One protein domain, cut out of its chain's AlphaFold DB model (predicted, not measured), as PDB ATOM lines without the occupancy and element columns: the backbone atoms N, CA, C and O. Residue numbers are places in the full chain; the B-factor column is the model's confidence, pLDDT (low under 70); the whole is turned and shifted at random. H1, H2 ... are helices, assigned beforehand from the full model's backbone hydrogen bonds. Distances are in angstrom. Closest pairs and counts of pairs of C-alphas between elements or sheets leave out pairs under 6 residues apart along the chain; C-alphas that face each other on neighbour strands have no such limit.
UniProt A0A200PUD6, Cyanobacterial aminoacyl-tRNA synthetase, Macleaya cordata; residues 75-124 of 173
ATOM      1  N   MET A  75     -32.252  50.794 -31.204       59.44
ATOM      2  CA  MET A  75     -33.385  49.937 -31.519       59.44
ATOM      3  C   MET A  75     -33.036  48.441 -31.436       59.44
ATOM      4  O   MET A  75     -33.913  47.650 -31.100       59.44
ATOM      5  N   LYS A  76     -31.766  48.049 -31.651       65.50
ATOM      6  CA  LYS A  76     -31.324  46.638 -31.598       65.50
ATOM      7  C   LYS A  76     -31.155  46.108 -30.170       65.50
ATOM      8  O   LYS A  76     -31.561  44.986 -29.881       65.50
ATOM      9  N   GLU A  77     -30.630  46.926 -29.257       72.62
ATOM     10  CA  GLU A  77     -30.528  46.578 -27.830       72.62
ATOM     11  C   GLU A  77     -31.900  46.526 -27.159       72.62
ATOM     12  O   GLU A  77     -32.163  45.642 -26.348       72.62
ATOM     13  N   GLN A  78     -32.798  47.437 -27.540       77.12
ATOM     14  CA  GLN A  78     -34.183  47.410 -27.083       77.12
ATOM     15  C   GLN A  78     -34.902  46.152 -27.581       77.12
ATOM     16  O   GLN A  78     -35.520  45.465 -26.776       77.12
ATOM     17  N   LEU A  79     -34.762  45.792 -28.863       77.75
ATOM     18  CA  LEU A  79     -35.315  44.547 -29.418       77.75
ATOM     19  C   LEU A  79     -34.816  43.302 -28.681       77.75
ATOM     20  O   LEU A  79     -35.613  42.420 -28.375       77.75
ATOM     21  N   LEU A  80     -33.525  43.263 -28.344       82.88
ATOM     22  CA  LEU A  80     -32.942  42.193 -27.544       82.88
ATOM     23  C   LEU A  80     -33.565  42.173 -26.145       82.88
ATOM     24  O   LEU A  80     -34.084  41.147 -25.726       82.88
ATOM     25  N   ALA A  81     -33.588  43.294 -25.424       84.50
ATOM     26  CA  ALA A  81     -34.190  43.344 -24.094       84.50
ATOM     27  C   ALA A  81     -35.667  42.906 -24.113       84.50
ATOM     28  O   ALA A  81     -36.078  42.133 -23.250       84.50
ATOM     29  N   PHE A  82     -36.440  43.319 -25.120       84.44
ATOM     30  CA  PHE A  82     -37.828  42.892 -25.301       84.44
ATOM     31  C   PHE A  82     -37.951  41.391 -25.628       84.44
ATOM     32  O   PHE A  82     -38.799  40.732 -25.033       84.44
ATOM     33  N   GLU A  83     -37.074  40.807 -26.455       84.75
ATOM     34  CA  GLU A  83     -37.058  39.353 -26.716       84.75
ATOM     35  C   GLU A  83     -36.725  38.551 -25.444       84.75
ATOM     36  O   GLU A  83     -37.329  37.512 -25.154       84.75
ATOM     37  N   PHE A  84     -35.776  39.041 -24.644       84.19
ATOM     38  CA  PHE A  84     -35.442  38.441 -23.357       84.19
ATOM     39  C   PHE A  84     -36.614  38.549 -22.376       84.19
ATOM     40  O   PHE A  84     -36.899  37.577 -21.678       84.19
ATOM     41  N   LEU A  85     -37.326  39.678 -22.348       84.06
ATOM     42  CA  LEU A  85     -38.532  39.840 -21.538       84.06
ATOM     43  C   LEU A  85     -39.672  38.934 -22.007       84.06
ATOM     44  O   LEU A  85     -40.330  38.377 -21.142       84.06
ATOM     45  N   ASP A  86     -39.875  38.707 -23.307       85.12
ATOM     46  CA  ASP A  86     -40.889  37.766 -23.811       85.12
ATOM     47  C   ASP A  86     -40.566  36.319 -23.413       85.12
ATOM     48  O   ASP A  86     -41.427  35.578 -22.927       85.12
ATOM     49  N   ARG A  87     -39.294  35.922 -23.534       82.50
ATOM     50  CA  ARG A  87     -38.799  34.611 -23.079       82.50
ATOM     51  C   ARG A  87     -38.916  34.434 -21.566       82.50
ATOM     52  O   ARG A  87     -39.156  33.318 -21.101       82.50
ATOM     53  N   LEU A  88     -38.727  35.510 -20.803       81.62
ATOM     54  CA  LEU A  88     -38.945  35.521 -19.362       81.62
ATOM     55  C   LEU A  88     -40.440  35.491 -19.051       81.62
ATOM     56  O   LEU A  88     -40.835  34.626 -18.297       81.62
ATOM     57  N   ASN A  89     -41.276  36.313 -19.680       75.44
ATOM     58  CA  ASN A  89     -42.726  36.408 -19.483       75.44
ATOM     59  C   ASN A  89     -43.445  35.072 -19.726       75.44
ATOM     60  O   ASN A  89     -44.266  34.667 -18.913       75.44
ATOM     61  N   ILE A  90     -43.081  34.335 -20.781       75.88
ATOM     62  CA  ILE A  90     -43.635  32.995 -21.064       75.88
ATOM     63  C   ILE A  90     -43.238  31.973 -19.986       75.88
ATOM     64  O   ILE A  90     -43.965  31.023 -19.714       75.88
ATOM     65  N   LYS A  91     -42.061  32.144 -19.376       72.50
ATOM     66  CA  LYS A  91     -41.507  31.251 -18.346       72.50
ATOM     67  C   LYS A  91     -41.814  31.728 -16.919       72.50
ATOM     68  O   LYS A  91     -41.577  30.999 -15.959       72.50
ATOM     69  N   LEU A  92     -42.318  32.947 -16.805       73.31
ATOM     70  CA  LEU A  92     -42.722  33.651 -15.607       73.31
ATOM     71  C   LEU A  92     -44.246  33.766 -15.611       73.31
ATOM     72  O   LEU A  92     -44.800  34.864 -15.568       73.31
ATOM     73  N   ASP A  93     -44.911  32.613 -15.684       76.75
ATOM     74  CA  ASP A  93     -46.365  32.538 -15.634       76.75
ATOM     75  C   ASP A  93     -46.875  33.367 -14.450       76.75
ATOM     76  O   ASP A  93     -46.335  33.283 -13.336       76.75
ATOM     77  N   LEU A  94     -47.867  34.222 -14.710       67.81
ATOM     78  CA  LEU A  94     -48.303  35.253 -13.765       67.81
ATOM     79  C   LEU A  94     -48.767  34.645 -12.439       67.81
ATOM     80  O   LEU A  94     -48.684  35.308 -11.419       67.81
ATOM     81  N   GLU A  95     -49.209  33.393 -12.413       72.38
ATOM     82  CA  GLU A  95     -49.713  32.754 -11.198       72.38
ATOM     83  C   GLU A  95     -48.605  32.499 -10.154       72.38
ATOM     84  O   GLU A  95     -48.707  32.947  -9.007       72.38
ATOM     85  N   ASP A  96     -47.488  31.892 -10.562       76.50
ATOM     86  CA  ASP A  96     -46.351  31.623  -9.672       76.50
ATOM     87  C   ASP A  96     -45.391  32.816  -9.598       76.50
ATOM     88  O   ASP A  96     -44.842  33.143  -8.535       76.50
ATOM     89  N   THR A  97     -45.223  33.529 -10.714       76.50
ATOM     90  CA  THR A  97     -44.332  34.685 -10.758       76.50
ATOM     91  C   THR A  97     -44.944  35.899 -10.110       76.50
ATOM     92  O   THR A  97     -44.182  36.669  -9.557       76.50
ATOM     93  N   TYR A  98     -46.260  36.093 -10.058       83.50
ATOM     94  CA  TYR A  98     -46.792  37.215  -9.279       83.50
ATOM     95  C   TYR A  98     -46.351  37.118  -7.815       83.50
ATOM     96  O   TYR A  98     -45.908  38.108  -7.239       83.50
ATOM     97  N   SER A  99     -46.336  35.912  -7.244       85.38
ATOM     98  CA  SER A  99     -45.804  35.690  -5.897       85.38
ATOM     99  C   SER A  99     -44.302  35.979  -5.814       85.38
ATOM    100  O   SER A  99     -43.864  36.679  -4.901       85.38
ATOM    101  N   ILE A 100     -43.506  35.509  -6.780       86.31
ATOM    102  CA  ILE A 100     -42.044  35.715  -6.818       86.31
ATOM    103  C   ILE A 100     -41.668  37.163  -7.165       86.31
ATOM    104  O   ILE A 100     -40.667  37.667  -6.676       86.31
ATOM    105  N   LEU A 101     -42.461  37.858  -7.971       88.25
ATOM    106  CA  LEU A 101     -42.284  39.236  -8.408       88.25
ATOM    107  C   LEU A 101     -42.688  40.176  -7.288       88.25
ATOM    108  O   LEU A 101     -41.941  41.098  -6.985       88.25
ATOM    109  N   VAL A 102     -43.816  39.930  -6.620       90.56
ATOM    110  CA  VAL A 102     -44.206  40.681  -5.424       90.56
ATOM    111  C   VAL A 102     -43.189  40.441  -4.316       90.56
ATOM    112  O   VAL A 102     -42.704  41.408  -3.739       90.56
ATOM    113  N   TYR A 103     -42.801  39.196  -4.040       89.69
ATOM    114  CA  TYR A 103     -41.809  38.901  -3.005       89.69
ATOM    115  C   TYR A 103     -40.408  39.413  -3.372       89.69
ATOM    116  O   TYR A 103     -39.735  40.016  -2.544       89.69
ATOM    117  N   GLY A 104     -39.990  39.239  -4.622       93.50
ATOM    118  CA  GLY A 104     -38.691  39.657  -5.146       93.50
ATOM    119  C   GLY A 104     -38.556  41.174  -5.224       93.50
ATOM    120  O   GLY A 104     -37.564  41.724  -4.750       93.50
ATOM    121  N   SER A 105     -39.579  41.873  -5.724       91.38
ATOM    122  CA  SER A 105     -39.624  43.339  -5.685       91.38
ATOM    123  C   SER A 105     -39.721  43.855  -4.253       91.38
ATOM    124  O   SER A 105     -39.018  44.798  -3.914       91.38
ATOM    125  N   SER A 106     -40.498  43.210  -3.376       92.56
ATOM    126  CA  SER A 106     -40.566  43.584  -1.957       92.56
ATOM    127  C   SER A 106     -39.227  43.398  -1.251       92.56
ATOM    128  O   SER A 106     -38.858  44.231  -0.430       92.56
ATOM    129  N   ALA A 107     -38.478  42.342  -1.573       95.00
ATOM    130  CA  ALA A 107     -37.140  42.122  -1.041       95.00
ATOM    131  C   ALA A 107     -36.157  43.185  -1.550       95.00
ATOM    132  O   ALA A 107     -35.381  43.720  -0.762       95.00
ATOM    133  N   LEU A 108     -36.225  43.544  -2.836       95.00
ATOM    134  CA  LEU A 108     -35.357  44.562  -3.431       95.00
ATOM    135  C   LEU A 108     -35.663  45.969  -2.897       95.00
ATOM    136  O   LEU A 108     -34.762  46.668  -2.443       95.00
ATOM    137  N   VAL A 109     -36.938  46.362  -2.894       93.25
ATOM    138  CA  VAL A 109     -37.409  47.637  -2.331       93.25
ATOM    139  C   VAL A 109     -37.155  47.679  -0.828       93.25
ATOM    140  O   VAL A 109     -36.725  48.704  -0.311       93.25
ATOM    141  N   GLY A 110     -37.369  46.566  -0.124       92.94
ATOM    142  CA  GLY A 110     -37.088  46.437   1.301       92.94
ATOM    143  C   GLY A 110     -35.606  46.610   1.614       92.94
ATOM    144  O   GLY A 110     -35.272  47.334   2.545       92.94
ATOM    145  N   LEU A 111     -34.717  46.018   0.813       93.75
ATOM    146  CA  LEU A 111     -33.273  46.185   0.959       93.75
ATOM    147  C   LEU A 111     -32.828  47.616   0.628       93.75
ATOM    148  O   LEU A 111     -32.022  48.187   1.358       93.75
ATOM    149  N   TRP A 112     -33.381  48.219  -0.428       92.19
ATOM    150  CA  TRP A 112     -33.116  49.613  -0.789       92.19
ATOM    151  C   TRP A 112     -33.566  50.581   0.313       92.19
ATOM    152  O   TRP A 112     -32.805  51.453   0.728       92.19
ATOM    153  N   LEU A 113     -34.771  50.380   0.846       87.44
ATOM    154  CA  LEU A 113     -35.315  51.185   1.934       87.44
ATOM    155  C   LEU A 113     -34.554  50.955   3.244       87.44
ATOM    156  O   LEU A 113     -34.279  51.913   3.959       87.44
ATOM    157  N   ALA A 114     -34.172  49.714   3.553       89.12
ATOM    158  CA  ALA A 114     -33.330  49.406   4.705       89.12
ATOM    159  C   ALA A 114     -31.973  50.109   4.587       89.12
ATOM    160  O   ALA A 114     -31.545  50.741   5.546       89.12
ATOM    161  N   SER A 115     -31.350  50.081   3.404       86.25
ATOM    162  CA  SER A 115     -30.116  50.822   3.120       86.25
ATOM    163  C   SER A 115     -30.296  52.329   3.342       86.25
ATOM    164  O   SER A 115     -29.490  52.949   4.033       86.25
ATOM    165  N   ALA A 116     -31.406  52.908   2.867       83.25
ATOM    166  CA  ALA A 116     -31.730  54.316   3.092       83.25
ATOM    167  C   ALA A 116     -31.932  54.653   4.583       83.25
ATOM    168  O   ALA A 116     -31.436  55.675   5.052       83.25
ATOM    169  N   ILE A 117     -32.623  53.796   5.342       80.81
ATOM    170  CA  ILE A 117     -32.844  53.985   6.786       80.81
ATOM    171  C   ILE A 117     -31.520  53.876   7.549       80.81
ATOM    172  O   ILE A 117     -31.225  54.727   8.380       80.81
ATOM    173  N   ILE A 118     -30.712  52.856   7.266       82.00
ATOM    174  CA  ILE A 118     -29.441  52.601   7.959       82.00
ATOM    175  C   ILE A 118     -28.419  53.701   7.638       82.00
ATOM    176  O   ILE A 118     -27.743  54.175   8.547       82.00
ATOM    177  N   GLY A 119     -28.372  54.184   6.391       75.94
ATOM    178  CA  GLY A 119     -27.554  55.340   6.006       75.94
ATOM    179  C   GLY A 119     -28.021  56.655   6.642       75.94
ATOM    180  O   GLY A 119     -27.206  57.513   6.971       75.94
ATOM    181  N   ALA A 120     -29.327  56.800   6.885       74.94
ATOM    182  CA  ALA A 120     -29.887  57.938   7.608       74.94
ATOM    183  C   ALA A 120     -29.581  57.887   9.120       74.94
ATOM    184  O   ALA A 120     -29.426  58.934   9.742       74.94
ATOM    185  N   LEU A 121     -29.464  56.697   9.724       67.94
ATOM    186  CA  LEU A 121     -29.187  56.542  11.161       67.94
ATOM    187  C   LEU A 121     -27.774  56.972  11.563       67.94
ATOM    188  O   LEU A 121     -27.608  57.538  12.640       67.94
ATOM    189  N   ASP A 122     -26.776  56.738  10.712       70.75
ATOM    190  CA  ASP A 122     -25.406  57.217  10.957       70.75
ATOM    191  C   ASP A 122     -25.306  58.754  10.813       70.75
ATOM    192  O   ASP A 122     -24.407  59.400  11.342       70.75
ATOM    193  N   SER A 123     -26.304  59.369  10.166       64.88
ATOM    194  CA  SER A 123     -26.461  60.816   9.988       64.88
ATOM    195  C   SER A 123     -27.551  61.385  10.908       64.88
ATOM    196  O   SER A 123     -28.598  61.841  10.452       64.88
ATOM    197  N   ILE A 124     -27.351  61.366  12.227       64.50
ATOM    198  CA  ILE A 124     -28.310  61.965  13.177       64.50
ATOM    199  C   ILE A 124     -28.315  63.492  13.012       64.50
ATOM    200  O   ILE A 124     -27.352  64.157  13.395       64.50
TER     201      ILE A 124
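Overview. This is residues 75 to 124 of the 173 residues of the protein "Cyanobacterial aminoacyl-tRNA synthetase" of Macleaya cordata (UniProt A0A200PUD6). Two straight helices, H2 and the shorter H1, are set end to start as an open L, with a two-residue corner between them and nothing filling the angle. H2 is the long arm, and a short tail follows it. The printed part has 50 residues with two named helices, H1 then H2, and no named strand; its class is all helix. It is extended, with a radius of gyration of the C-alphas of 16.5 A, and only just flat, spanning 47 by 31 by 7 A.

Along the chain. H2, residues 94 to 121, measures 37.9 A from C-alpha 94 at (-48.303, 35.253, -13.765) to C-alpha 121 at (-29.187, 56.542, 11.161). H1, residues 75 to 91, measures 24.3 A and begins with C-alpha 75 at (-33.385, 49.937, -31.519).

Arrangement. H1 and H2 are apart, with no C-alpha of the one within 8 A of the other. Residues 92 and 93 make a tight link between them. Residues 102 to 124, of which 102 to 121 belong to H2, stand free, and so do residues 75 to 88 of H1. O i to N i+4 pairs are within hydrogen-bond range in 23 of 24 cases in H2 and 12 of 13 in H1.

Size, cuts and confidence. The C-alphas farthest apart, those of Lys 76 and Ile 124, are 47.4 A apart. The printed part has no cut. Mean pLDDT of the printed part is 81.3; residues 75 to 76, 94, 121 and 123 to 124 are under 70.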